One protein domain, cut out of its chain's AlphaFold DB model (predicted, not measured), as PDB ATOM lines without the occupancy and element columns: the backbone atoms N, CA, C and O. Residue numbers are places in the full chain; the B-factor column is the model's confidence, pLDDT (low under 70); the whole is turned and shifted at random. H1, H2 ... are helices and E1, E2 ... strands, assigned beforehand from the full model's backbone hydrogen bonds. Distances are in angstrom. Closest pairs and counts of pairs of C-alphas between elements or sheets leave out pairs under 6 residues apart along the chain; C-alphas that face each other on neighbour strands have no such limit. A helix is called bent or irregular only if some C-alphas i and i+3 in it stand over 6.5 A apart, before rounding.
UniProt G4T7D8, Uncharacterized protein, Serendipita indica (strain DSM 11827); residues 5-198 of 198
ATOM      1  N   GLN A   5      -5.603 -25.343  33.372       91.88
ATOM      2  CA  GLN A   5      -6.613 -24.417  32.864       91.88
ATOM      3  C   GLN A   5      -7.985 -25.082  32.817       91.88
ATOM      4  O   GLN A   5      -8.094 -26.301  32.703       91.88
ATOM      5  N   VAL A   6      -9.047 -24.288  32.895       94.12
ATOM      6  CA  VAL A   6     -10.406 -24.789  32.669       94.12
ATOM      7  C   VAL A   6     -10.742 -24.661  31.184       94.12
ATOM      8  O   VAL A   6     -10.574 -23.601  30.590       94.12
ATOM      9  N   GLN A   7     -11.224 -25.741  30.577       94.06
ATOM     10  CA  GLN A   7     -11.726 -25.761  29.210       94.06
ATOM     11  C   GLN A   7     -13.247 -25.880  29.225       94.06
ATOM     12  O   GLN A   7     -13.789 -26.753  29.901       94.06
ATOM     13  N   PHE A   8     -13.914 -25.030  28.445       94.25
ATOM     14  CA  PHE A   8     -15.344 -25.116  28.173       94.25
ATOM     15  C   PHE A   8     -15.576 -25.754  26.800       94.25
ATOM     16  O   PHE A   8     -14.909 -25.392  25.830       94.25
ATOM     17  N   CYS A   9     -16.496 -26.714  26.715       92.00
ATOM     18  CA  CYS A   9     -16.806 -27.435  25.487       92.00
ATOM     19  C   CYS A   9     -18.309 -27.700  25.365       92.00
ATOM     20  O   CYS A   9     -18.955 -28.146  26.309       92.00
ATOM     21  N   THR A  10     -18.853 -27.463  24.173       91.12
ATOM     22  CA  THR A  10     -20.252 -27.760  23.827       91.12
ATOM     23  C   THR A  10     -20.362 -28.750  22.667       91.12
ATOM     24  O   THR A  10     -21.461 -28.976  22.165       91.12
ATOM     25  N   ASP A  11     -19.239 -29.316  22.208       90.38
ATOM     26  CA  ASP A  11     -19.231 -30.322  21.146       90.38
ATOM     27  C   ASP A  11     -19.827 -31.628  21.680       90.38
ATOM     28  O   ASP A  11     -19.261 -32.283  22.558       90.38
ATOM     29  N   VAL A  12     -20.971 -32.015  21.118       87.12
ATOM     30  CA  VAL A  12     -21.719 -33.214  21.505       87.12
ATOM     31  C   VAL A  12     -20.857 -34.473  21.422       87.12
ATOM     32  O   VAL A  12     -21.021 -35.356  22.258       87.12
ATOM     33  N   LYS A  13     -19.908 -34.559  20.480       89.94
ATOM     34  CA  LYS A  13     -19.008 -35.717  20.372       89.94
ATOM     35  C   LYS A  13     -18.090 -35.820  21.585       89.94
ATOM     36  O   LYS A  13     -17.972 -36.885  22.179       89.94
ATOM     37  N   VAL A  14     -17.492 -34.701  21.997       90.56
ATOM     38  CA  VAL A  14     -16.604 -34.647  23.169       90.56
ATOM     39  C   VAL A  14     -17.380 -34.963  24.447       90.56
ATOM     40  O   VAL A  14     -16.887 -35.694  25.310       90.56
ATOM     41  N   LEU A  15     -18.602 -34.442  24.563       91.06
ATOM     42  CA  LEU A  15     -19.487 -34.720  25.693       91.06
ATOM     43  C   LEU A  15     -19.917 -36.191  25.742       91.06
ATOM     44  O   LEU A  15     -19.882 -36.794  26.811       91.06
ATOM     45  N   ASP A  16     -20.253 -36.794  24.600       90.12
ATOM     46  CA  ASP A  16     -20.586 -38.220  24.495       90.12
ATOM     47  C   ASP A  16     -19.399 -39.115  24.884       90.12
ATOM     48  O   ASP A  16     -19.559 -40.085  25.624       90.12
ATOM     49  N   GLU A  17     -18.176 -38.764  24.483       92.19
ATOM     50  CA  GLU A  17     -16.984 -39.481  24.941       92.19
ATOM     51  C   GLU A  17     -16.801 -39.400  26.461       92.19
ATOM     52  O   GLU A  17     -16.402 -40.381  27.089       92.19
ATOM     53  N   TRP A  18     -17.043 -38.234  27.070       92.94
ATOM     54  CA  TRP A  18     -16.989 -38.087  28.528       92.94
ATOM     55  C   TRP A  18     -18.103 -38.866  29.221       92.94
ATOM     56  O   TRP A  18     -17.849 -39.495  30.248       92.94
ATOM     57  N   ALA A  19     -19.304 -38.892  28.650       90.69
ATOM     58  CA  ALA A  19     -20.415 -39.691  29.151       90.69
ATOM     59  C   ALA A  19     -20.097 -41.194  29.118       90.69
ATOM     60  O   ALA A  19     -20.313 -41.894  30.105       90.69
ATOM     61  N   LYS A  20     -19.504 -41.681  28.021       90.69
ATOM     62  CA  LYS A  20     -19.023 -43.067  27.893       90.69
ATOM     63  C   LYS A  20     -17.930 -43.389  28.906       90.69
ATOM     64  O   LYS A  20     -17.993 -44.427  29.554       90.69
ATOM     65  N   LEU A  21     -16.956 -42.492  29.065       90.38
ATOM     66  CA  LEU A  21     -15.841 -42.676  29.995       90.38
ATOM     67  C   LEU A  21     -16.301 -42.726  31.458       90.38
ATOM     68  O   LEU A  21     -15.831 -43.550  32.236       90.38
ATOM     69  N   THR A  22     -17.218 -41.837  31.832       89.69
ATOM     70  CA  THR A  22     -17.708 -41.706  33.212       89.69
ATOM     71  C   THR A  22     -18.872 -42.647  33.527       89.69
ATOM     72  O   THR A  22     -19.236 -42.792  34.691       89.69
ATOM     73  N   GLY A  23     -19.494 -43.267  32.521       86.62
ATOM     74  CA  GLY A  23     -20.756 -43.998  32.685       86.62
ATOM     75  C   GLY A  23     -21.944 -43.097  33.062       86.62
ATOM     76  O   GLY A  23     -23.010 -43.590  33.440       86.62
ATOM     77  N   LEU A  24     -21.773 -41.774  32.978       86.81
ATOM     78  CA  LEU A  24     -22.809 -40.780  33.220       86.81
ATOM     79  C   LEU A  24     -23.397 -40.389  31.874       86.81
ATOM     80  O   LEU A  24     -22.896 -39.488  31.205       86.81
ATOM     81  N   SER A  25     -24.442 -41.101  31.451       76.06
ATOM     82  CA  SER A  25     -25.157 -40.762  30.223       76.06
ATOM     83  C   SER A  25     -25.518 -39.279  30.224       76.06
ATOM     84  O   SER A  25     -26.048 -38.772  31.220       76.06
ATOM     85  N   LEU A  26     -25.279 -38.604  29.095       71.38
ATOM     86  CA  LEU A  26     -25.918 -37.316  28.861       71.38
ATOM     87  C   LEU A  26     -27.424 -37.505  29.073       71.38
ATOM     88  O   LEU A  26     -27.955 -38.558  28.698       71.38
ATOM     89  N   PRO A  27     -28.113 -36.548  29.712       66.69
ATOM     90  CA  PRO A  27     -29.532 -36.696  29.971       66.69
ATOM     91  C   PRO A  27     -30.265 -37.048  28.667       66.69
ATOM     92  O   PRO A  27     -30.019 -36.403  27.647       66.69
ATOM     93  N   PRO A  28     -31.129 -38.081  28.675       56.22
ATOM     94  CA  PRO A  28     -31.709 -38.659  27.457       56.22
ATOM     95  C   PRO A  28     -32.584 -37.665  26.683       56.22
ATOM     96  O   PRO A  28     -32.878 -37.868  25.508       56.22
ATOM     97  N   SER A  29     -32.980 -36.575  27.340       64.94
ATOM     98  CA  SER A  29     -33.608 -35.406  26.749       64.94
ATOM     99  C   SER A  29     -33.082 -34.133  27.419       64.94
ATOM    100  O   SER A  29     -32.596 -34.154  28.557       64.94
ATOM    101  N   GLY A  30     -33.244 -32.996  26.737       67.00
ATOM    102  CA  GLY A  30     -32.982 -31.680  27.325       67.00
ATOM    103  C   GLY A  30     -33.796 -31.415  28.600       67.00
ATOM    104  O   GLY A  30     -33.340 -30.664  29.463       67.00
ATOM    105  N   ASP A  31     -34.946 -32.074  28.772       72.69
ATOM    106  CA  ASP A  31     -35.811 -31.916  29.947       72.69
ATOM    107  C   ASP A  31     -35.182 -32.512  31.206       72.69
ATOM    108  O   ASP A  31     -35.172 -31.869  32.254       72.69
ATOM    109  N   ALA A  32     -34.595 -33.710  31.110       76.00
ATOM    110  CA  ALA A  32     -33.931 -34.349  32.245       76.00
ATOM    111  C   ALA A  32     -32.710 -33.536  32.719       76.00
ATOM    112  O   ALA A  32     -32.490 -33.389  33.924       76.00
ATOM    113  N   LEU A  33     -31.960 -32.941  31.781       82.31
ATOM    114  CA  LEU A  33     -30.886 -31.999  32.103       82.31
ATOM    115  C   LEU A  33     -31.433 -30.750  32.803       82.31
ATOM    116  O   LEU A  33     -30.920 -30.328  33.841       82.31
ATOM    117  N   SER A  34     -32.491 -30.172  32.234       85.69
ATOM    118  CA  SER A  34     -33.106 -28.945  32.738       85.69
ATOM    119  C   SER A  34     -33.676 -29.130  34.142       85.69
ATOM    120  O   SER A  34     -33.558 -28.223  34.957       85.69
ATOM    121  N   GLN A  35     -34.212 -30.308  34.471       90.62
ATOM    122  CA  GLN A  35     -34.706 -30.619  35.814       90.62
ATOM    123  C   GLN A  35     -33.587 -30.662  36.861       90.62
ATOM    124  O   GLN A  35     -33.717 -30.038  37.914       90.62
ATOM    125  N   SER A  36     -32.486 -31.374  36.595       92.00
ATOM    126  CA  SER A  36     -31.347 -31.423  37.527       92.00
ATOM    127  C   SER A  36     -30.706 -30.046  37.693       92.00
ATOM    128  O   SER A  36     -30.410 -29.635  38.812       92.00
ATOM    129  N   TYR A  37     -30.564 -29.293  36.600       94.88
ATOM    130  CA  TYR A  37     -30.054 -27.924  36.649       94.88
ATOM    131  C   TYR A  37     -30.989 -26.986  37.429       94.88
ATOM    132  O   TYR A  37     -30.527 -26.248  38.294       94.88
ATOM    133  N   ALA A  38     -32.306 -27.080  37.222       95.38
ATOM    134  CA  ALA A  38     -33.292 -26.310  37.980       95.38
ATOM    135  C   ALA A  38     -33.242 -26.630  39.483       95.38
ATOM    136  O   ALA A  38     -33.281 -25.714  40.304       95.38
ATOM    137  N   ARG A  39     -33.076 -27.906  39.867       96.25
ATOM    138  CA  ARG A  39     -32.852 -28.288  41.276       96.25
ATOM    139  C   ARG A  39     -31.546 -27.713  41.833       96.25
ATOM    140  O   ARG A  39     -31.485 -27.381  43.014       96.25
ATOM    141  N   ALA A  40     -30.525 -27.544  40.995       97.50
ATOM    142  CA  ALA A  40     -29.261 -26.925  41.381       97.50
ATOM    143  C   ALA A  40     -29.352 -25.401  41.580       97.50
ATOM    144  O   ALA A  40     -28.467 -24.840  42.224       97.50
ATOM    145  N   HIS A  41     -30.395 -24.715  41.088       97.56
ATOM    146  CA  HIS A  41     -30.504 -23.249  41.171       97.56
ATOM    147  C   HIS A  41     -30.376 -22.715  42.598       97.56
ATOM    148  O   HIS A  41     -29.681 -21.725  42.815       97.56
ATOM    149  N   GLY A  42     -31.012 -23.368  43.576       98.00
ATOM    150  CA  GLY A  42     -30.917 -22.956  44.979       98.00
ATOM    151  C   GLY A  42     -29.477 -22.999  45.496       98.00
ATOM    152  O   GLY A  42     -29.016 -22.052  46.130       98.00
ATOM    153  N   TRP A  43     -28.735 -24.054  45.153       98.19
ATOM    154  CA  TRP A  43     -27.328 -24.190  45.531       98.19
ATOM    155  C   TRP A  43     -26.444 -23.185  44.783       98.19
ATOM    156  O   TRP A  43     -25.624 -22.511  45.399       98.19
ATOM    157  N   LEU A  44     -26.657 -23.000  43.480       98.31
ATOM    158  CA  LEU A  44     -25.932 -22.016  42.674       98.31
ATOM    159  C   LEU A  44     -26.135 -20.581  43.191       98.31
ATOM    160  O   LEU A  44     -25.164 -19.836  43.313       98.31
ATOM    161  N   ASN A  45     -27.363 -20.208  43.560       98.00
ATOM    162  CA  ASN A  45     -27.650 -18.911  44.175       98.00
ATOM    163  C   ASN A  45     -27.018 -18.780  45.562       98.00
ATOM    164  O   ASN A  45     -26.466 -17.731  45.878       98.00
ATOM    165  N   HIS A  46     -27.002 -19.848  46.360       98.12
ATOM    166  CA  HIS A  46     -26.289 -19.836  47.633       98.12
ATOM    167  C   HIS A  46     -24.777 -19.609  47.449       98.12
ATOM    168  O   HIS A  46     -24.181 -18.811  48.169       98.12
ATOM    169  N   LEU A  47     -24.146 -20.256  46.459       98.25
ATOM    170  CA  LEU A  47     -22.731 -20.037  46.127       98.25
ATOM    171  C   LEU A  47     -22.481 -18.600  45.641       98.25
ATOM    172  O   LEU A  47     -21.510 -17.970  46.062       98.25
ATOM    173  N   LYS A  48     -23.381 -18.052  44.817       97.75
ATOM    174  CA  LYS A  48     -23.383 -16.635  44.423       97.75
ATOM    175  C   LYS A  48     -23.441 -15.716  45.645       97.75
ATOM    176  O   LYS A  48     -22.638 -14.792  45.744       97.75
ATOM    177  N   ASP A  49     -24.341 -15.973  46.588       98.06
ATOM    178  CA  ASP A  49     -24.468 -15.162  47.800       98.06
ATOM    179  C   ASP A  49     -23.192 -15.219  48.648       98.06
ATOM    180  O   ASP A  49     -22.744 -14.190  49.150       98.06
ATOM    181  N   GLN A  50     -22.536 -16.383  48.738       97.62
ATOM    182  CA  GLN A  50     -21.225 -16.484  49.384       97.62
ATOM    183  C   GLN A  50     -20.157 -15.638  48.675       97.62
ATOM    184  O   GLN A  50     -19.359 -14.986  49.351       97.62
ATOM    185  N   LEU A  51     -20.140 -15.603  47.337       97.06
ATOM    186  CA  LEU A  51     -19.224 -14.740  46.582       97.06
ATOM    187  C   LEU A  51     -19.461 -13.260  46.895       97.06
ATOM    188  O   LEU A  51     -18.509 -12.522  47.148       97.06
ATOM    189  N   VAL A  52     -20.721 -12.830  46.914       97.06
ATOM    190  CA  VAL A  52     -21.083 -11.433  47.176       97.06
ATOM    191  C   VAL A  52     -20.758 -11.043  48.616       97.06
ATOM    192  O   VAL A  52     -20.057 -10.064  48.857       97.06
ATOM    193  N   GLN A  53     -21.213 -11.836  49.586       95.94
ATOM    194  CA  GLN A  53     -21.123 -11.492  51.004       95.94
ATOM    195  C   GLN A  53     -19.718 -11.689  51.576       95.94
ATOM    196  O   GLN A  53     -19.249 -10.866  52.360       95.94
ATOM    197  N   ARG A  54     -19.035 -12.783  51.213       94.12
ATOM    198  CA  ARG A  54     -17.743 -13.154  51.819       94.12
ATOM    199  C   ARG A  54     -16.561 -12.711  50.975       94.12
ATOM    200  O   ARG A  54     -15.598 -12.185  51.518       94.12
ATOM    201  N   ALA A  55     -16.639 -12.900  49.660       91.12
ATOM    202  CA  ALA A  55     -15.550 -12.556  48.746       91.12
ATOM    203  C   ALA A  55     -15.672 -11.135  48.160       91.12
ATOM    204  O   ALA A  55     -14.821 -10.735  47.369       91.12
ATOM    205  N   GLN A  56     -16.703 -10.370  48.550       93.56
ATOM    206  CA  GLN A  56     -16.943  -8.990  48.106       93.56
ATOM    207  C   GLN A  56     -17.121  -8.864  46.581       93.56
ATOM    208  O   GLN A  56     -16.763  -7.853  45.970       93.56
ATOM    209  N   TRP A  57     -17.661  -9.908  45.944       96.06
ATOM    210  CA  TRP A  57     -18.036  -9.853  44.533       96.06
ATOM    211  C   TRP A  57     -19.263  -8.973  44.339       96.06
ATOM    212  O   TRP A  57     -20.106  -8.831  45.222       96.06
ATOM    213  N   ARG A  58     -19.371  -8.370  43.156       96.12
ATOM    214  CA  ARG A  58     -20.486  -7.485  42.824       96.12
ATOM    215  C   ARG A  58     -21.476  -8.212  41.942       96.12
ATOM    216  O   ARG A  58     -21.157  -8.541  40.799       96.12
ATOM    217  N   GLU A  59     -22.675  -8.425  42.461       95.25
ATOM    218  CA  GLU A  59     -23.804  -8.870  41.654       95.25
ATOM    219  C   GLU A  59     -24.143  -7.820  40.595       95.25
ATOM    220  O   GLU A  59     -24.169  -6.619  40.868       95.25
ATOM    221  N   GLN A  60     -24.329  -8.286  39.365       93.19
ATOM    222  CA  GLN A  60     -24.695  -7.458  38.229       93.19
ATOM    223  C   GLN A  60     -26.196  -7.607  37.974       93.19
ATOM    224  O   GLN A  60     -26.698  -8.734  37.984       93.19
ATOM    225  N   PRO A  61     -26.923  -6.510  37.701       87.88
ATOM    226  CA  PRO A  61     -28.321  -6.605  37.320       87.88
ATOM    227  C   PRO A  61     -28.439  -7.390  36.012       87.88
ATOM    228  O   PRO A  61     -27.941  -6.978  34.963       87.88
ATOM    229  N   THR A  62     -29.112  -8.535  36.059       80.12
ATOM    230  CA  THR A  62     -29.395  -9.329  34.867       80.12
ATOM    231  C   THR A  62     -30.634  -8.755  34.184       80.12
ATOM    232  O   THR A  62     -31.757  -9.140  34.489       80.12
ATOM    233  N   GLY A  63     -30.445  -7.831  33.239       78.50
ATOM    234  CA  GLY A  63     -31.537  -7.335  32.384       78.50
ATOM    235  C   GLY A  63     -32.138  -8.400  31.448       78.50
ATOM    236  O   GLY A  63     -33.093  -8.127  30.731       78.50
ATOM    237  N   ASP A  64     -31.577  -9.613  31.442       83.44
ATOM    238  CA  ASP A  64     -32.016 -10.761  30.652       83.44
ATOM    239  C   ASP A  64     -32.600 -11.839  31.577       83.44
ATOM    240  O   ASP A  64     -31.865 -12.487  32.324       83.44
ATOM    241  N   ALA A  65     -33.911 -12.079  31.480       83.50
ATOM    242  CA  ALA A  65     -34.631 -13.088  32.268       83.50
ATOM    243  C   ALA A  65     -34.145 -14.535  32.038       83.50
ATOM    244  O   ALA A  65     -34.537 -15.454  32.751       83.50
ATOM    245  N   ARG A  66     -33.298 -14.766  31.027       88.00
ATOM    246  CA  ARG A  66     -32.690 -16.074  30.743       88.00
ATOM    247  C   ARG A  66     -31.388 -16.297  31.516       88.00
ATOM    248  O   ARG A  66     -30.740 -17.322  31.295       88.00
ATOM    249  N   MET A  67     -30.976 -15.354  32.359       91.81
ATOM    250  CA  MET A  67     -29.811 -15.465  33.235       91.81
ATOM    251  C   MET A  67     -30.260 -15.785  34.657       91.81
ATOM    252  O   MET A  67     -31.192 -15.169  35.159       91.81
ATOM    253  N   LEU A  68     -29.599 -16.753  35.294       95.19
ATOM    254  CA  LEU A  68     -29.827 -17.077  36.701       95.19
ATOM    255  C   LEU A  68     -29.197 -15.998  37.583       95.19
ATOM    256  O   LEU A  68     -29.856 -15.447  38.452       95.19
ATOM    257  N   PHE A  69     -27.925 -15.693  37.326       96.06
ATOM    258  CA  PHE A  69     -27.217 -14.572  37.929       96.06
ATOM    259  C   PHE A  69     -25.992 -14.187  37.100       96.06
ATOM    260  O   PHE A  69     -25.508 -14.958  36.261       96.06
ATOM    261  N   ALA A  70     -25.453 -13.008  37.397       95.25
ATOM    262  CA  ALA A  70     -24.125 -12.589  36.986       95.25
ATOM    263  C   ALA A  70     -23.413 -11.922  38.171       95.25
ATOM    264  O   ALA A  70     -23.971 -11.041  38.819       95.25
ATOM    265  N   VAL A  71     -22.183 -12.342  38.466       95.81
ATOM    266  CA  VAL A  71     -21.348 -11.764  39.531       95.81
ATOM    267  C   VAL A  71     -19.956 -11.458  39.007       95.81
ATOM    268  O   VAL A  71     -19.333 -12.282  38.339       95.81
ATOM    269  N   THR A  72     -19.451 -10.275  39.333       94.94
ATOM    270  CA  THR A  72     -18.146  -9.796  38.882       94.94
ATOM    271  C   THR A  72     -17.168  -9.747  40.045       94.94
ATOM    272  O   THR A  72     -17.450  -9.170  41.100       94.94
ATOM    273  N   CYS A  73     -15.999 -10.342  39.835       92.88
ATOM    274  CA  CYS A  73     -14.876 -10.279  40.753       92.88
ATOM    275  C   CYS A  73     -14.382  -8.825  40.862       92.88
ATOM    276  O   CYS A  73     -14.203  -8.162  39.834       92.88
ATOM    277  N   PRO A  74     -14.148  -8.300  42.079       86.62
ATOM    278  CA  PRO A  74     -13.658  -6.935  42.251       86.62
ATOM    279  C   PRO A  74     -12.200  -6.799  41.791       86.62
ATOM    280  O   PRO A  74     -11.774  -5.708  41.413       86.62
ATOM    281  N   LEU A  75     -11.447  -7.903  41.804       82.06
ATOM    282  CA  LEU A  75     -10.057  -7.939  41.377       82.06
ATOM    283  C   LEU A  75      -9.957  -7.850  39.855       82.06
ATOM    284  O   LEU A  75     -10.721  -8.468  39.110       82.06
ATOM    285  N   ARG A  76      -8.977  -7.069  39.408       76.62
ATOM    286  CA  ARG A  76      -8.616  -6.912  38.002       76.62
ATOM    287  C   ARG A  76      -7.464  -7.852  37.666       76.62
ATOM    288  O   ARG A  76      -6.531  -7.996  38.454       76.62
ATOM    289  N   GLY A  77      -7.539  -8.484  36.502       70.62
ATOM    290  CA  GLY A  77      -6.430  -9.257  35.956       70.62
ATOM    291  C   GLY A  77      -5.285  -8.368  35.460       70.62
ATOM    292  O   GLY A  77      -5.413  -7.141  35.449       70.62
ATOM    293  N   PRO A  78      -4.178  -8.978  35.002       67.44
ATOM    294  CA  PRO A  78      -2.981  -8.266  34.540       67.44
ATOM    295  C   PRO A  78      -3.265  -7.233  33.439       67.44
ATOM    296  O   PRO A  78      -2.614  -6.197  33.379       67.44
ATOM    297  N   SER A  79      -4.279  -7.490  32.609       74.69
ATOM    298  CA  SER A  79      -4.707  -6.621  31.503       74.69
ATOM    299  C   SER A  79      -5.907  -5.733  31.856       74.69
ATOM    300  O   SER A  79      -6.661  -5.333  30.972       74.69
ATOM    301  N   ASN A  80      -6.146  -5.472  33.148       74.06
ATOM    302  CA  ASN A  80      -7.350  -4.803  33.662       74.06
ATOM    303  C   ASN A  80      -8.669  -5.521  33.292       74.06
ATOM    304  O   ASN A  80      -9.756  -4.942  33.355       74.06
ATOM    305  N   GLU A  81      -8.577  -6.797  32.912       81.38
ATOM    306  CA  GLU A  81      -9.729  -7.642  32.626       81.38
ATOM    307  C   GLU A  81     -10.497  -7.961  33.913       81.38
ATOM    308  O   GLU A  81      -9.929  -8.030  35.007       81.38
ATOM    309  N   THR A  82     -11.806  -8.147  33.780       86.50
ATOM    310  CA  THR A  82     -12.674  -8.537  34.894       86.50
ATOM    311  C   THR A  82     -13.158  -9.949  34.697       86.50
ATOM    312  O   THR A  82     -13.587 -10.314  33.605       86.50
ATOM    313  N   LEU A  83     -13.142 -10.731  35.770       91.19
ATOM    314  CA  LEU A  83     -13.840 -12.002  35.774       91.19
ATOM    315  C   LEU A  83     -15.303 -11.754  36.115       91.19
ATOM    316  O   LEU A  83     -15.611 -11.340  37.230       91.19
ATOM    317  N   THR A  84     -16.195 -12.046  35.175       92.75
ATOM    318  CA  THR A  84     -17.633 -12.119  35.442       92.75
ATOM    319  C   THR A  84     -18.090 -13.557  35.269       92.75
ATOM    320  O   THR A  84     -17.940 -14.121  34.187       92.75
ATOM    321  N   ILE A  85     -18.626 -14.150  36.335       94.38
ATOM    322  CA  ILE A  85     -19.288 -15.453  36.289       94.38
ATOM    323  C   ILE A  85     -20.766 -15.209  36.033       94.38
ATOM    324  O   ILE A  85     -21.464 -14.629  36.863       94.38
ATOM    325  N   SER A  86     -21.222 -15.681  34.881       93.31
ATOM    326  CA  SER A  86     -22.595 -15.543  34.414       93.31
ATOM    327  C   SER A  86     -23.155 -16.932  34.160       93.31
ATOM    328  O   SER A  86     -22.628 -17.648  33.310       93.31
ATOM    329  N   LEU A  87     -24.212 -17.319  34.877       95.12
ATOM    330  CA  LEU A  87     -24.871 -18.612  34.686       95.12
ATOM    331  C   LEU A  87     -26.277 -18.418  34.113       95.12
ATOM    332  O   LEU A  87     -27.007 -17.535  34.570       95.12
ATOM    333  N   PRO A  88     -26.686 -19.214  33.112       94.81
ATOM    334  CA  PRO A  88     -28.018 -19.117  32.541       94.81
ATOM    335  C   PRO A  88     -29.073 -19.714  33.477       94.81
ATOM    336  O   PRO A  88     -28.770 -20.589  34.282       94.81
ATOM    337  N   ALA A  89     -30.327 -19.296  33.317       93.62
ATOM    338  CA  ALA A  89     -31.477 -19.881  34.010       93.62
ATOM    339  C   ALA A  89     -31.873 -21.262  33.452       93.62
ATOM    340  O   ALA A  89     -32.583 -22.016  34.105       93.62
ATOM    341  N   TYR A  90     -31.414 -21.606  32.246       92.00
ATOM    342  CA  TYR A  90     -31.707 -22.883  31.596       92.00
ATOM    343  C   TYR A  90     -30.420 -23.511  31.066       92.00
ATOM    344  O   TYR A  90     -29.673 -22.854  30.337       92.00
ATOM    345  N   ALA A  91     -30.193 -24.791  31.363       90.62
ATOM    346  CA  ALA A  91     -28.987 -25.514  30.950       90.62
ATOM    347  C   ALA A  91     -28.786 -25.548  29.424       90.62
ATOM    348  O   ALA A  91     -27.661 -25.468  28.938       90.62
ATOM    349  N   THR A  92     -29.870 -25.584  28.644       88.75
ATOM    350  CA  THR A  92     -29.821 -25.531  27.171       88.75
ATOM    351  C   THR A  92     -29.137 -24.267  26.637       88.75
ATOM    352  O   THR A  92     -28.593 -24.273  25.533       88.75
ATOM    353  N   SER A  93     -29.080 -23.193  27.433       90.38
ATOM    354  CA  SER A  93     -28.375 -21.965  27.060       90.38
ATOM    355  C   SER A  93     -26.868 -22.161  26.909       90.38
ATOM    356  O   SER A  93     -26.270 -21.428  26.125       90.38
ATOM    357  N   PHE A  94     -26.253 -23.130  27.602       90.00
ATOM    358  CA  PHE A  94     -24.827 -23.429  27.424       90.00
ATOM    359  C   PHE A  94     -24.509 -23.864  25.990       90.00
ATOM    360  O   PHE A  94     -23.431 -23.570  25.488       90.00
ATOM    361  N   PHE A  95     -25.472 -24.487  25.311       88.31
ATOM    362  CA  PHE A  95     -25.346 -25.001  23.946       88.31
ATOM    363  C   PHE A  95     -25.800 -23.997  22.877       88.31
ATOM    364  O   PHE A  95     -25.748 -24.294  21.687       88.31
ATOM    365  N   SER A  96     -26.275 -22.814  23.279       87.00
ATOM    366  CA  SER A  96     -26.725 -21.787  22.339       87.00
ATOM    367  C   SER A  96     -25.520 -21.098  21.680       87.00
ATOM    368  O   SER A  96     -24.752 -20.457  22.405       87.00
ATOM    369  N   PRO A  97     -25.381 -21.115  20.336       81.81
ATOM    370  CA  PRO A  97     -24.196 -20.594  19.640       81.81
ATOM    371  C   PRO A  97     -23.844 -19.148  20.010       81.81
ATOM    372  O   PRO A  97     -22.683 -18.808  20.209       81.81
ATOM    373  N   ASN A  98     -24.867 -18.310  20.202       80.06
ATOM    374  CA  ASN A  98     -24.710 -16.894  20.545       80.06
ATOM    375  C   ASN A  98     -24.140 -16.656  21.956       80.06
ATOM    376  O   ASN A  98     -23.787 -15.529  22.290       80.06
ATOM    377  N   ARG A  99     -24.095 -17.686  22.809       81.00
ATOM    378  CA  ARG A  99     -23.661 -17.598  24.213       81.00
ATOM    379  C   ARG A  99     -22.446 -18.463  24.523       81.00
ATOM    380  O   ARG A  99     -21.756 -18.176  25.498       81.00
ATOM    381  N   THR A 100     -22.146 -19.457  23.688       82.75
ATOM    382  CA  THR A 100     -20.968 -20.325  23.826       82.75
ATOM    383  C   THR A 100     -19.685 -19.509  23.982       82.75
ATOM    384  O   THR A 100     -18.916 -19.778  24.898       82.75
ATOM    385  N   THR A 101     -19.489 -18.460  23.177       85.00
ATOM    386  CA  THR A 101     -18.316 -17.572  23.277       85.00
ATOM    387  C   THR A 101     -18.236 -16.846  24.619       85.00
ATOM    388  O   THR A 101     -17.151 -16.670  25.167       85.00
ATOM    389  N   LEU A 102     -19.380 -16.449  25.180       86.12
ATOM    390  CA  LEU A 102     -19.453 -15.735  26.455       86.12
ATOM    391  C   LEU A 102     -19.070 -16.670  27.615       86.12
ATOM    392  O   LEU A 102     -18.241 -16.322  28.453       86.12
ATOM    393  N   PHE A 103     -19.605 -17.894  27.618       89.50
ATOM    394  CA  PHE A 103     -19.241 -18.910  28.608       89.50
ATOM    395  C   PHE A 103     -17.788 -19.366  28.457       89.50
ATOM    396  O   PHE A 103     -17.087 -19.484  29.460       89.50
ATOM    397  N   ALA A 104     -17.310 -19.541  27.224       88.31
ATOM    398  CA  ALA A 104     -15.910 -19.826  26.936       88.31
ATOM    399  C   ALA A 104     -14.996 -18.736  27.516       88.31
ATOM    400  O   ALA A 104     -14.097 -19.043  28.292       88.31
ATOM    401  N   SER A 105     -15.282 -17.461  27.235       85.50
ATOM    402  CA  SER A 105     -14.512 -16.327  27.758       85.50
ATOM    403  C   SER A 105     -14.511 -16.263  29.290       85.50
ATOM    404  O   SER A 105     -13.483 -15.947  29.883       85.50
ATOM    405  N   CYS A 106     -15.625 -16.610  29.940       89.25
ATOM    406  CA  CYS A 106     -15.706 -16.692  31.395       89.25
ATOM    407  C   CYS A 106     -14.823 -17.822  31.951       89.25
ATOM    408  O   CYS A 106     -13.866 -17.569  32.691       89.25
ATOM    409  N   PHE A 107     -15.130 -19.068  31.580       91.88
ATOM    410  CA  PHE A 107     -14.543 -20.255  32.198       91.88
ATOM    411  C   PHE A 107     -13.094 -20.495  31.774       91.88
ATOM    412  O   PHE A 107     -12.310 -20.979  32.582       91.88
ATOM    413  N   GLN A 108     -12.717 -20.132  30.546       89.56
ATOM    414  CA  GLN A 108     -11.350 -20.304  30.037       89.56
ATOM    415  C   GLN A 108     -10.420 -19.140  30.396       89.56
ATOM    416  O   GLN A 108      -9.245 -19.159  30.034       89.56
ATOM    417  N   SER A 109     -10.908 -18.124  31.115       87.19
ATOM    418  CA  SER A 109     -10.054 -17.022  31.556       87.19
ATOM    419  C   SER A 109      -8.991 -17.492  32.559       87.19
ATOM    420  O   SER A 109      -9.221 -18.359  33.416       87.19
ATOM    421  N   ALA A 110      -7.815 -16.861  32.502       84.50
ATOM    422  CA  ALA A 110      -6.759 -17.077  33.489       84.50
ATOM    423  C   ALA A 110      -7.240 -16.702  34.902       84.50
ATOM    424  O   ALA A 110      -6.932 -17.395  35.872       84.50
ATOM    425  N   LEU A 111      -8.060 -15.651  35.013       86.31
ATOM    426  CA  LEU A 111      -8.678 -15.251  36.272       86.31
ATOM    427  C   LEU A 111      -9.569 -16.343  36.859       86.31
ATOM    428  O   LEU A 111      -9.447 -16.616  38.051       86.31
ATOM    429  N   PHE A 112     -10.428 -16.994  36.070       90.19
ATOM    430  CA  PHE A 112     -11.242 -18.102  36.577       90.19
ATOM    431  C   PHE A 112     -10.353 -19.256  37.054       90.19
ATOM    432  O   PHE A 112     -10.524 -19.766  38.164       90.19
ATOM    433  N   SER A 113      -9.341 -19.600  36.250       88.81
ATOM    434  CA  SER A 113      -8.386 -20.667  36.565       88.81
ATOM    435  C   SER A 113      -7.595 -20.406  37.849       88.81
ATOM    436  O   SER A 113      -7.340 -21.349  38.587       88.81
ATOM    437  N   ASN A 114      -7.260 -19.153  38.159       87.31
ATOM    438  CA  ASN A 114      -6.593 -18.790  39.412       87.31
ATOM    439  C   ASN A 114      -7.579 -18.718  40.584       87.31
ATOM    440  O   ASN A 114      -7.321 -19.249  41.664       87.31
ATOM    441  N   THR A 115      -8.733 -18.083  40.375       89.00
ATOM    442  CA  THR A 115      -9.680 -17.779  41.455       89.00
ATOM    443  C   THR A 115     -10.355 -19.032  42.002       89.00
ATOM    444  O   THR A 115     -10.648 -19.090  43.193       89.00
ATOM    445  N   ARG A 116     -10.520 -20.087  41.191       92.81
ATOM    446  CA  ARG A 116     -11.007 -21.391  41.680       92.81
ATOM    447  C   ARG A 116     -10.089 -22.032  42.726       92.81
ATOM    448  O   ARG A 116     -10.539 -22.890  43.467       92.81
ATOM    449  N   HIS A 117      -8.808 -21.663  42.787       91.06
ATOM    450  CA  HIS A 117      -7.894 -22.202  43.797       91.06
ATOM    451  C   HIS A 117      -7.961 -21.439  45.123       91.06
ATOM    452  O   HIS A 117      -7.663 -22.015  46.164       91.06
ATOM    453  N   SER A 118      -8.346 -20.161  45.095       89.81
ATOM    454  CA  SER A 118      -8.378 -19.291  46.276       89.81
ATOM    455  C   SER A 118      -9.785 -19.014  46.809       89.81
ATOM    456  O   SER A 118      -9.932 -18.618  47.962       89.81
ATOM    457  N   THR A 119     -10.824 -19.215  45.996       94.19
ATOM    458  CA  THR A 119     -12.217 -18.896  46.333       94.19
ATOM    459  C   THR A 119     -13.081 -20.145  46.221       94.19
ATOM    460  O   THR A 119     -13.487 -20.525  45.122       94.19
ATOM    461  N   ALA A 120     -13.393 -20.766  47.363       95.81
ATOM    462  CA  ALA A 120     -14.133 -22.032  47.404       95.81
ATOM    463  C   ALA A 120     -15.451 -22.015  46.598       95.81
ATOM    464  O   ALA A 120     -15.620 -22.909  45.772       95.81
ATOM    465  N   PRO A 121     -16.312 -20.974  46.670       97.19
ATOM    466  CA  PRO A 121     -17.530 -20.949  45.856       97.19
ATOM    467  C   PRO A 121     -17.295 -21.001  44.337       97.19
ATOM    468  O   PRO A 121     -18.130 -21.532  43.611       97.19
ATOM    469  N   VAL A 122     -16.163 -20.489  43.830       96.75
ATOM    470  CA  VAL A 122     -15.818 -20.600  42.398       96.75
ATOM    471  C   VAL A 122     -15.476 -22.047  42.038       96.75
ATOM    472  O   VAL A 122     -15.908 -22.537  40.993       96.75
ATOM    473  N   ALA A 123     -14.735 -22.744  42.905       97.00
ATOM    474  CA  ALA A 123     -14.458 -24.171  42.738       97.00
ATOM    475  C   ALA A 123     -15.744 -25.002  42.797       97.00
ATOM    476  O   ALA A 123     -15.955 -25.867  41.951       97.00
ATOM    477  N   ASP A 124     -16.627 -24.702  43.749       98.00
ATOM    478  CA  ASP A 124     -17.887 -25.418  43.941       98.00
ATOM    479  C   ASP A 124     -18.832 -25.243  42.746       98.00
ATOM    480  O   ASP A 124     -19.449 -26.216  42.314       98.00
ATOM    481  N   ILE A 125     -18.894 -24.044  42.146       97.69
ATOM    482  CA  ILE A 125     -19.637 -23.813  40.895       97.69
ATOM    483  C   ILE A 125     -19.088 -24.708  39.778       97.69
ATOM    484  O   ILE A 125     -19.861 -25.382  39.097       97.69
ATOM    485  N   LEU A 126     -17.764 -24.745  39.590       97.38
ATOM    486  CA  LEU A 126     -17.128 -25.601  38.585       97.38
ATOM    487  C   LEU A 126     -17.470 -27.080  38.820       97.38
ATOM    488  O   LEU A 126     -17.917 -27.761  37.900       97.38
ATOM    489  N   HIS A 127     -17.285 -27.566  40.045       97.81
ATOM    490  CA  HIS A 127     -17.524 -28.959  40.415       97.81
ATOM    491  C   HIS A 127     -18.991 -29.366  40.247       97.81
ATOM    492  O   HIS A 127     -19.282 -30.434  39.710       97.81
ATOM    493  N   LEU A 128     -19.926 -28.502  40.646       97.38
ATOM    494  CA  LEU A 128     -21.353 -28.748  40.472       97.38
ATOM    495  C   LEU A 128     -21.732 -28.830  38.989       97.38
ATOM    496  O   LEU A 128     -22.452 -29.741  38.587       97.38
ATOM    497  N   LEU A 129     -21.209 -27.929  38.152       95.56
ATOM    498  CA  LEU A 129     -21.449 -27.971  36.706       95.56
ATOM    499  C   LEU A 129     -20.841 -29.221  36.050       95.56
ATOM    500  O   LEU A 129     -21.472 -29.798  35.166       95.56
ATOM    501  N   GLN A 130     -19.673 -29.683  36.510       94.75
ATOM    502  CA  GLN A 130     -19.070 -30.950  36.071       94.75
ATOM    503  C   GLN A 130     -19.942 -32.166  36.398       94.75
ATOM    504  O   GLN A 130     -20.059 -33.075  35.581       94.75
ATOM    505  N   CYS A 131     -20.584 -32.172  37.568       94.50
ATOM    506  CA  CYS A 131     -21.532 -33.216  37.957       94.50
ATOM    507  C   CYS A 131     -22.816 -33.201  37.115       94.50
ATOM    508  O   CYS A 131     -23.398 -34.253  36.873       94.50
ATOM    509  N   LEU A 132     -23.278 -32.018  36.698       92.56
ATOM    510  CA  LEU A 132     -24.514 -31.863  35.926       92.56
ATOM    511  C   LEU A 132     -24.324 -32.192  34.441       92.56
ATOM    512  O   LEU A 132     -25.217 -32.776  33.826       92.56
ATOM    513  N   ILE A 133     -23.188 -31.791  33.862       90.69
ATOM    514  CA  ILE A 133     -22.862 -31.994  32.445       90.69
ATOM    515  C   ILE A 133     -21.387 -32.415  32.327       90.69
ATOM    516  O   ILE A 133     -20.516 -31.573  32.067       90.69
ATOM    517  N   PRO A 134     -21.080 -33.713  32.517       89.75
ATOM    518  CA  PRO A 134     -19.717 -34.222  32.419       89.75
ATOM    519  C   PRO A 134     -19.076 -33.875  31.073       89.75
ATOM    520  O   PRO A 134     -19.667 -34.067  30.013       89.75
ATOM    521  N   GLY A 135     -17.854 -33.343  31.118       90.38
ATOM    522  CA  GLY A 135     -17.104 -32.946  29.924       90.38
ATOM    523  C   GLY A 135     -17.375 -31.530  29.407       90.38
ATOM    524  O   GLY A 135     -16.569 -31.036  28.620       90.38
ATOM    525  N   MET A 136     -18.435 -30.846  29.864       93.38
ATOM    526  CA  MET A 136     -18.688 -29.451  29.467       93.38
ATOM    527  C   MET A 136     -17.629 -28.511  30.031       93.38
ATOM    528  O   MET A 136     -17.174 -27.599  29.346       93.38
ATOM    529  N   LEU A 137     -17.228 -28.749  31.278       95.19
ATOM    530  CA  LEU A 137     -16.107 -28.078  31.914       95.19
ATOM    531  C   LEU A 137     -15.075 -29.125  32.308       95.19
ATOM    532  O   LEU A 137     -15.365 -30.047  33.067       95.19
ATOM    533  N   THR A 138     -13.855 -28.992  31.809       95.44
ATOM    534  CA  THR A 138     -12.756 -29.895  32.174       95.44
ATOM    535  C   THR A 138     -11.572 -29.100  32.690       95.44
ATOM    536  O   THR A 138     -11.318 -27.992  32.230       95.44
ATOM    537  N   VAL A 139     -10.852 -29.650  33.665       95.12
ATOM    538  CA  VAL A 139      -9.569 -29.092  34.103       95.12
ATOM    539  C   VAL A 139      -8.478 -29.789  33.309       95.12
ATOM    540  O   VAL A 139      -8.329 -31.003  33.419       95.12
ATOM    541  N   VAL A 140      -7.741 -29.034  32.508       94.44
ATOM    542  CA  VAL A 140      -6.727 -29.527  31.578       94.44
ATOM    543  C   VAL A 140      -5.352 -29.082  32.043       94.44
ATOM    544  O   VAL A 140      -5.119 -27.902  32.294       94.44
ATOM    545  N   MET A 141      -4.428 -30.027  32.145       92.50
ATOM    546  CA  MET A 141      -3.022 -29.793  32.433       92.50
ATOM    547  C   MET A 141      -2.198 -30.257  31.238       92.50
ATOM    548  O   MET A 141      -2.348 -31.394  30.796       92.50
ATOM    549  N   VAL A 142      -1.348 -29.373  30.718       91.62
ATOM    550  CA  VAL A 142      -0.438 -29.672  29.607       91.62
ATOM    551  C   VAL A 142       0.989 -29.657  30.132       91.62
ATOM    552  O   VAL A 142       1.407 -28.683  30.760       91.62
ATOM    553  N   GLU A 143       1.729 -30.729  29.872       91.12
ATOM    554  CA  GLU A 143       3.092 -30.936  30.348       91.12
ATOM    555  C   GLU A 143       4.012 -31.335  29.195       91.12
ATOM    556  O   GLU A 143       3.695 -32.226  28.412       91.12
ATOM    557  N   ASN A 144       5.178 -30.694  29.104       88.44
ATOM    558  CA  ASN A 144       6.225 -31.099  28.170       88.44
ATOM    559  C   ASN A 144       7.138 -32.096  28.875       88.44
ATOM    560  O   ASN A 144       7.882 -31.714  29.780       88.44
ATOM    561  N   VAL A 145       7.087 -33.359  28.459       87.50
ATOM    562  CA  VAL A 145       7.916 -34.421  29.027       87.50
ATOM    563  C   VAL A 145       9.154 -34.588  28.139       87.50
ATOM    564  O   VAL A 145       9.015 -34.957  26.967       87.50
ATOM    565  N   PRO A 146      10.374 -34.305  28.644       89.12
ATOM    566  CA  PRO A 146      11.596 -34.406  27.848       89.12
ATOM    567  C   PRO A 146      11.733 -35.784  27.194       89.12
ATOM    568  O   PRO A 146      11.664 -36.810  27.866       89.12
ATOM    569  N   GLY A 147      11.899 -35.808  25.869       89.25
ATOM    570  CA  GLY A 147      12.024 -37.043  25.088       89.25
ATOM    571  C   GLY A 147      10.722 -37.825  24.852       89.25
ATOM    572  O   GLY A 147      10.766 -38.815  24.133       89.25
ATOM    573  N   GLN A 148       9.581 -37.396  25.407       85.69
ATOM    574  CA  GLN A 148       8.283 -38.071  25.236       85.69
ATOM    575  C   GLN A 148       7.193 -37.192  24.604       85.69
ATOM    576  O   GLN A 148       6.114 -37.699  24.322       85.69
ATOM    577  N   GLY A 149       7.453 -35.902  24.375       88.88
ATOM    578  CA  GLY A 149       6.507 -34.994  23.718       88.88
ATOM    579  C   GLY A 149       5.590 -34.252  24.692       88.88
ATOM    580  O   GLY A 149       5.924 -34.060  25.866       88.88
ATOM    581  N   THR A 150       4.451 -33.778  24.182       91.06
ATOM    582  CA  THR A 150       3.499 -32.977  24.965       91.06
ATOM    583  C   THR A 150       2.365 -33.858  25.471       91.06
ATOM    584  O   THR A 150       1.567 -34.377  24.690       91.06
ATOM    585  N   TRP A 151       2.247 -33.977  26.788       92.38
ATOM    586  CA  TRP A 151       1.182 -34.715  27.452       92.38
ATOM    587  C   TRP A 151       0.068 -33.776  27.893       92.38
ATOM    588  O   TRP A 151       0.312 -32.705  28.439       92.38
ATOM    589  N   THR A 152      -1.175 -34.186  27.667       92.38
ATOM    590  CA  THR A 152      -2.371 -33.487  28.134       92.38
ATOM    591  C   THR A 152      -3.152 -34.407  29.056       92.38
ATOM    592  O   THR A 152      -3.566 -35.487  28.642       92.38
ATOM    593  N   THR A 153      -3.376 -33.970  30.292       93.50
ATOM    594  CA  THR A 153      -4.246 -34.641  31.260       93.50
ATOM    595  C   THR A 153      -5.479 -33.785  31.498       93.50
ATOM    596  O   THR A 153      -5.369 -32.656  31.969       93.50
ATOM    597  N   SER A 154      -6.658 -34.323  31.210       94.38
ATOM    598  CA  SER A 154      -7.937 -33.636  31.392       94.38
ATOM    599  C   SER A 154      -8.770 -34.338  32.450       94.38
ATOM    600  O   SER A 154      -8.881 -35.561  32.433       94.38
ATOM    601  N   ARG A 155      -9.402 -33.576  33.340       94.44
ATOM    602  CA  ARG A 155     -10.297 -34.072  34.386       94.44
ATOM    603  C   ARG A 155     -11.710 -33.534  34.177       94.44
ATOM    604  O   ARG A 155     -11.900 -32.318  34.172       94.44
ATOM    605  N   GLY A 156     -12.685 -34.429  34.015       91.88
ATOM    606  CA  GLY A 156     -14.081 -34.075  33.711       91.88
ATOM    607  C   GLY A 156     -15.051 -34.143  34.889       91.88
ATOM    608  O   GLY A 156     -16.201 -33.745  34.738       91.88
ATOM    609  N   LEU A 157     -14.593 -34.628  36.045       95.38
ATOM    610  CA  LEU A 157     -15.367 -34.752  37.283       95.38
ATOM    611  C   LEU A 157     -14.605 -34.145  38.467       95.38
ATOM    612  O   LEU A 157     -13.372 -34.133  38.437       95.38
ATOM    613  N   PRO A 158     -15.288 -33.694  39.528       96.31
ATOM    614  CA  PRO A 158     -14.634 -33.149  40.717       96.31
ATOM    615  C   PRO A 158     -13.824 -34.189  41.524       96.31
ATOM    616  O   PRO A 158     -13.923 -35.395  41.273       96.31
ATOM    617  N   PRO A 159     -12.991 -33.744  42.492       96.06
ATOM    618  CA  PRO A 159     -12.414 -34.582  43.556       96.06
ATOM    619  C   PRO A 159     -13.462 -35.455  44.245       96.06
ATOM    620  O   PRO A 159     -14.538 -34.963  44.578       96.06
ATOM    621  N   VAL A 160     -13.156 -36.735  44.480       97.38
ATOM    622  CA  VAL A 160     -14.088 -37.640  45.177       97.38
ATOM    623  C   VAL A 160     -14.346 -37.156  46.602       97.38
ATOM    624  O   VAL A 160     -15.462 -37.254  47.092       97.38
ATOM    625  N   GLU A 161     -13.353 -36.528  47.223       98.00
ATOM    626  CA  GLU A 161     -13.450 -35.908  48.539       98.00
ATOM    627  C   GLU A 161     -14.501 -34.790  48.541       98.00
ATOM    628  O   GLU A 161     -15.291 -34.678  49.475       98.00
ATOM    629  N   TRP A 162     -14.562 -34.000  47.461       98.00
ATOM    630  CA  TRP A 162     -15.590 -32.974  47.285       98.00
ATOM    631  C   TRP A 162     -16.972 -33.598  47.058       98.00
ATOM    632  O   TRP A 162     -17.957 -33.131  47.629       98.00
ATOM    633  N   VAL A 163     -17.055 -34.671  46.264       98.25
ATOM    634  CA  VAL A 163     -18.313 -35.408  46.037       98.25
ATOM    635  C   VAL A 163     -18.851 -35.998  47.343       98.25
ATOM    636  O   VAL A 163     -20.053 -35.930  47.602       98.25
ATOM    637  N   ASP A 164     -17.974 -36.553  48.176       98.31
ATOM    638  CA  ASP A 164     -18.327 -37.146  49.464       98.31
ATOM    639  C   ASP A 164     -18.748 -36.084  50.481       98.31
ATOM    640  O   ASP A 164     -19.773 -36.249  51.143       98.31
ATOM    641  N   ALA A 165     -18.029 -34.958  50.545       98.44
ATOM    642  CA  ALA A 165     -18.369 -33.846  51.431       98.44
ATOM    643  C   ALA A 165     -19.730 -33.204  51.101       98.44
ATOM    644  O   ALA A 165     -20.397 -32.690  51.993       98.44
ATOM    645  N   ASN A 166     -20.162 -33.262  49.836       98.44
ATOM    646  CA  ASN A 166     -21.411 -32.658  49.359       98.44
ATOM    647  C   ASN A 166     -22.502 -33.693  49.027       98.44
ATOM    648  O   ASN A 166     -23.418 -33.415  48.246       98.44
ATOM    649  N   ARG A 167     -22.418 -34.896  49.608       97.94
ATOM    650  CA  ARG A 167     -23.306 -36.032  49.315       97.94
ATOM    651  C   ARG A 167     -24.790 -35.681  49.314       97.94
ATOM    652  O   ARG A 167     -25.494 -36.024  48.363       97.94
ATOM    653  N   ASP A 168     -25.271 -35.039  50.373       98.00
ATOM    654  CA  ASP A 168     -26.706 -34.811  50.569       98.00
ATOM    655  C   ASP A 168     -27.246 -33.785  49.568       98.00
ATOM    656  O   ASP A 168     -28.280 -34.009  48.936       98.00
ATOM    657  N   GLN A 169     -26.494 -32.706  49.337       97.62
ATOM    658  CA  GLN A 169     -26.841 -31.678  48.355       97.62
ATOM    659  C   GLN A 169     -26.802 -32.232  46.925       97.62
ATOM    660  O   GLN A 169     -27.753 -32.040  46.167       97.62
ATOM    661  N   LEU A 170     -25.762 -32.990  46.563       97.12
ATOM    662  CA  LEU A 170     -25.693 -33.643  45.251       97.12
ATOM    663  C   LEU A 170     -26.826 -34.652  45.068       97.12
ATOM    664  O   LEU A 170     -27.449 -34.680  44.010       97.12
ATOM    665  N   THR A 171     -27.145 -35.442  46.093       96.94
ATOM    666  CA  THR A 171     -28.265 -36.391  46.044       96.94
ATOM    667  C   THR A 171     -29.597 -35.673  45.822       96.94
ATOM    668  O   THR A 171     -30.413 -36.159  45.041       96.94
ATOM    669  N   ALA A 172     -29.810 -34.508  46.438       96.19
ATOM    670  CA  ALA A 172     -31.003 -33.692  46.208       96.19
ATOM    671  C   ALA A 172     -31.069 -33.118  44.777       96.19
ATOM    672  O   ALA A 172     -32.152 -32.995  44.203       96.19
ATOM    673  N   VAL A 173     -29.920 -32.799  44.176       95.00
ATOM    674  CA  VAL A 173     -29.838 -32.232  42.821       95.00
ATOM    675  C   VAL A 173     -29.973 -33.296  41.732       95.00
ATOM    676  O   VAL A 173     -30.797 -33.146  40.828       95.00
ATOM    677  N   VAL A 174     -29.188 -34.371  41.785       92.44
ATOM    678  CA  VAL A 174     -29.121 -35.373  40.704       92.44
ATOM    679  C   VAL A 174     -29.899 -36.659  41.002       92.44
ATOM    680  O   VAL A 174     -30.129 -37.458  40.099       92.44
ATOM    681  N   GLY A 175     -30.337 -36.864  42.245       92.94
ATOM    682  CA  GLY A 175     -30.954 -38.109  42.704       92.94
ATOM    683  C   GLY A 175     -29.928 -39.139  43.188       92.94
ATOM    684  O   GLY A 175     -28.760 -39.132  42.801       92.94
ATOM    685  N   ARG A 176     -30.375 -40.066  44.045       94.81
ATOM    686  CA  ARG A 176     -29.507 -41.046  44.732       94.81
ATOM    687  C   ARG A 176     -28.736 -41.955  43.777       94.81
ATOM    688  O   ARG A 176     -27.553 -42.208  43.991       94.81
ATOM    689  N   GLU A 177     -29.407 -42.460  42.748       92.50
ATOM    690  CA  GLU A 177     -28.800 -43.373  41.776       92.50
ATOM    691  C   GLU A 177     -27.727 -42.663  40.937       92.50
ATOM    692  O   GLU A 177     -26.628 -43.182  40.751       92.50
ATOM    693  N   HIS A 178     -28.018 -41.443  40.482       91.88
ATOM    694  CA  HIS A 178     -27.071 -40.649  39.707       91.88
ATOM    695  C   HIS A 178     -25.881 -40.205  40.571       91.88
ATOM    696  O   HIS A 178     -24.738 -40.296  40.131       91.88
ATOM    697  N   TYR A 179     -26.116 -39.817  41.830       95.44
ATOM    698  CA  TYR A 179     -25.045 -39.530  42.790       95.44
ATOM    699  C   TYR A 179     -24.100 -40.727  42.969       95.44
ATOM    700  O   TYR A 179     -22.883 -40.559  42.918       95.44
ATOM    701  N   ALA A 180     -24.636 -41.942  43.134       96.25
ATOM    702  CA  ALA A 180     -23.815 -43.143  43.289       96.25
ATOM    703  C   ALA A 180     -22.896 -43.367  42.076       96.25
ATOM    704  O   ALA A 180     -21.721 -43.703  42.248       96.25
ATOM    705  N   ARG A 181     -23.403 -43.111  40.863       95.12
ATOM    706  CA  ARG A 181     -22.611 -43.165  39.627       95.12
ATOM    707  C   ARG A 181     -21.536 -42.079  39.575       95.12
ATOM    708  O   ARG A 181     -20.386 -42.408  39.298       95.12
ATOM    709  N   ILE A 182     -21.869 -40.827  39.910       95.69
ATOM    710  CA  ILE A 182     -20.889 -39.725  39.976       95.69
ATOM    711  C   ILE A 182     -19.768 -40.082  40.944       95.69
ATOM    712  O   ILE A 182     -18.598 -39.980  40.593       95.69
ATOM    713  N   ARG A 183     -20.117 -40.533  42.152       97.31
ATOM    714  CA  ARG A 183     -19.147 -40.907  43.181       97.31
ATOM    715  C   ARG A 183     -18.226 -42.030  42.706       97.31
ATOM    716  O   ARG A 183     -17.015 -41.936  42.880       97.31
ATOM    717  N   HIS A 184     -18.787 -43.075  42.097       96.94
ATOM    718  CA  HIS A 184     -18.004 -44.186  41.556       96.94
ATOM    719  C   HIS A 184     -17.034 -43.726  40.456       96.94
ATOM    720  O   HIS A 184     -15.847 -44.058  40.503       96.94
ATOM    721  N   ALA A 185     -17.513 -42.913  39.512       95.62
ATOM    722  CA  ALA A 185     -16.695 -42.373  38.434       95.62
ATOM    723  C   ALA A 185     -15.599 -41.428  38.957       95.62
ATOM    724  O   ALA A 185     -14.446 -41.548  38.543       95.62
ATOM    725  N   ALA A 186     -15.926 -40.551  39.916       95.44
ATOM    726  CA  ALA A 186     -14.999 -39.617  40.562       95.44
ATOM    727  C   ALA A 186     -13.881 -40.326  41.352       95.44
ATOM    728  O   ALA A 186     -12.746 -39.851  41.395       95.44
ATOM    729  N   ALA A 187     -14.189 -41.476  41.962       94.69
ATOM    730  CA  ALA A 187     -13.220 -42.304  42.683       94.69
ATOM    731  C   ALA A 187     -12.292 -43.104  41.747       94.69
ATOM    732  O   ALA A 187     -11.211 -43.536  42.155       94.69
ATOM    733  N   THR A 188     -12.700 -43.315  40.494       93.94
ATOM    734  CA  THR A 188     -12.003 -44.187  39.545       93.94
ATOM    735  C   THR A 188     -11.146 -43.356  38.592       93.94
ATOM    736  O   THR A 188     -11.659 -42.655  37.721       93.94
ATOM    737  N   LYS A 189      -9.813 -43.444  38.718       88.12
ATOM    738  CA  LYS A 189      -8.870 -42.619  37.930       88.12
ATOM    739  C   LYS A 189      -9.098 -42.719  36.418       88.12
ATOM    740  O   LYS A 189      -9.117 -41.699  35.743       88.12
ATOM    741  N   THR A 190      -9.324 -43.921  35.896       89.06
ATOM    742  CA  THR A 190      -9.560 -44.144  34.460       89.06
ATOM    743  C   THR A 190     -10.870 -43.541  33.958       89.06
ATOM    744  O   THR A 190     -10.995 -43.308  32.766       89.06
ATOM    745  N   MET A 191     -11.830 -43.267  34.843       89.62
ATOM    746  CA  MET A 191     -13.122 -42.667  34.493       89.62
ATOM    747  C   MET A 191     -13.119 -41.145  34.677       89.62
ATOM    748  O   MET A 191     -13.837 -40.422  33.993       89.62
ATOM    749  N   SER A 192     -12.300 -40.652  35.608       83.50
ATOM    750  CA  SER A 192     -12.198 -39.226  35.933       83.50
ATOM    751  C   SER A 192     -11.228 -38.454  35.044       83.50
ATOM    752  O   SER A 192     -11.376 -37.236  34.908       83.50
ATOM    753  N   PHE A 193     -10.239 -39.140  34.461       88.94
ATOM    754  CA  PHE A 193      -9.151 -38.528  33.707       88.94
ATOM    755  C   PHE A 193      -9.059 -39.072  32.276       88.94
ATOM    756  O   PHE A 193      -9.176 -40.272  32.047       88.94
ATOM    757  N   LYS A 194      -8.776 -38.179  31.323       89.75
ATOM    758  CA  LYS A 194      -8.299 -38.507  29.974       89.75
ATOM    759  C   LYS A 194      -6.842 -38.076  29.855       89.75
ATOM    760  O   LYS A 194      -6.507 -36.968  30.263       89.75
ATOM    761  N   THR A 195      -6.003 -38.917  29.265       87.62
ATOM    762  CA  THR A 195      -4.606 -38.590  28.951       87.62
ATOM    763  C   THR A 195      -4.364 -38.744  27.458       87.62
ATOM    764  O   THR A 195      -4.728 -39.773  26.887       87.62
ATOM    765  N   SER A 196      -3.742 -37.757  26.822       86.06
ATOM    766  CA  SER A 196      -3.315 -37.835  25.423       86.06
ATOM    767  C   SER A 196      -1.894 -37.306  25.253       86.06
ATOM    768  O   SER A 196      -1.466 -36.410  25.978       86.06
ATOM    769  N   CYS A 197      -1.165 -37.880  24.297       82.31
ATOM    770  CA  CYS A 197       0.177 -37.454  23.915       82.31
ATOM    771  C   CYS A 197       0.134 -36.906  22.484       82.31
ATOM    772  O   CYS A 197      -0.519 -37.503  21.622       82.31
ATOM    773  N   LYS A 198       0.803 -35.776  22.250       66.44
ATOM    774  CA  LYS A 198       1.053 -35.194  20.927       66.44
ATOM    775  C   LYS A 198       2.546 -35.084  20.666       66.44
ATOM    776  O   LYS A 198       3.285 -34.722  21.613       66.44
TER     777      LYS A 198
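What this domain is: This is residues 5 to 198 of the 198 residues of an uncharacterized protein of Serendipita indica (strain DSM 11827) (UniProt G4T7D8). Two strand parts spread from a body of helices like the arms of a V: a strongly twisted sheet of E1, E4, E5 and E6, and the hairpin E2 and E3. H4 and H5 bridge the gap between E1 and E3, H6 is near the middle, and H2, H7, H8 and H9 build the helical base. The printed part has 194 residues, with elements in the order E1 H1 H2 E2 E3 H3 H4 H5 H6 E4 E5 H7 H8 H9 H10 E6. Both sheets are antiparallel, the larger in the order E1 E4 E5 E6, and the class is mixed. It is compact, with a radius of gyration of the C-alphas of 16.5 A and spans of 48 by 41 by 33 A.

Where its parts are: E1 is residues 5 to 8, from C-alpha 5 at (-6.613, -24.417, 32.864); E4 is residues 137 to 145, 25.0 A; E5 is residues 149 to 155, 19.9 A; E6 is residues 193 to 197, ending at C-alpha 197 at (0.177, -37.454, 23.915). E2, 67 to 76, is 23.3 A long, and E3 is 82 to 88. H1 is 12 to 22, H3 91 to 95, H4 97 to 107, H5 110 to 118, H6 120 to 132 with 18.3 A, H7 160 to 165, H8 167 to 174, H9 176 to 187 and H10 189 to 192. H2, 30 to 53, was assigned as one helix by its hydrogen bonds but is bent, C-alphas 39 and 42 being 6.8 A apart; its arms are H2a, 30 to 39, and H2b, 42 to 53. H4 is only just irregular, with C-alphas 98 and 101 7.0 A apart.

How they stand to each other: In the larger sheet N 7 and O 138 are 2.8 A apart, N 143 and O 151 2.8 A, and N 154 and O 194 2.8 A, within hydrogen-bond range; in the hairpin E2 and E3, N 71 and O 85 are 2.9 A apart. H1, H5 and H6 only graze the larger sheet. The closest C-alphas of H4 and E1 are Phe 8 and Ala 104, 5.5 A; those of H4 and E3 are Ile 85 and Cys 106, 6.2 A. H6, with residues 121 to 125 alone, touches H2b at Leu 47 and Pro 121, C-alphas 5.3 A apart, at a shallow tilt of 18 degrees, opposite ways. H2a touches H3 at Ser 34 and Ala 91, C-alphas 5.7 A apart, and H8 at Arg 39 and Val 173, 5.2 A. H9 touches H7 at Val 160 and Ala 186, 5.1 A between C-alphas, with its residues 182 to 187 alone. H10 touches H1 at Thr 22 and Met 191, C-alphas 4.9 A apart. Every O i to N i+4 pair is within range in H1, H2a, H2b, H6, H7, H8 and H9; in H4 it is 5 of 7, in H5 3 of 5, in H3 0 of 1 with 2 of 2 O i to N i+3 pairs, and H10 is too short for one.

The domain as a whole: The C-alphas farthest apart, of Gly 63 and Gly 147, are 53.2 A apart. The printed part has no cut. The link from H2 to E2, 13 residues, is long. Mean pLDDT of the printed part is 90.5; residues 27 to 30, 78 and 198 are under 70.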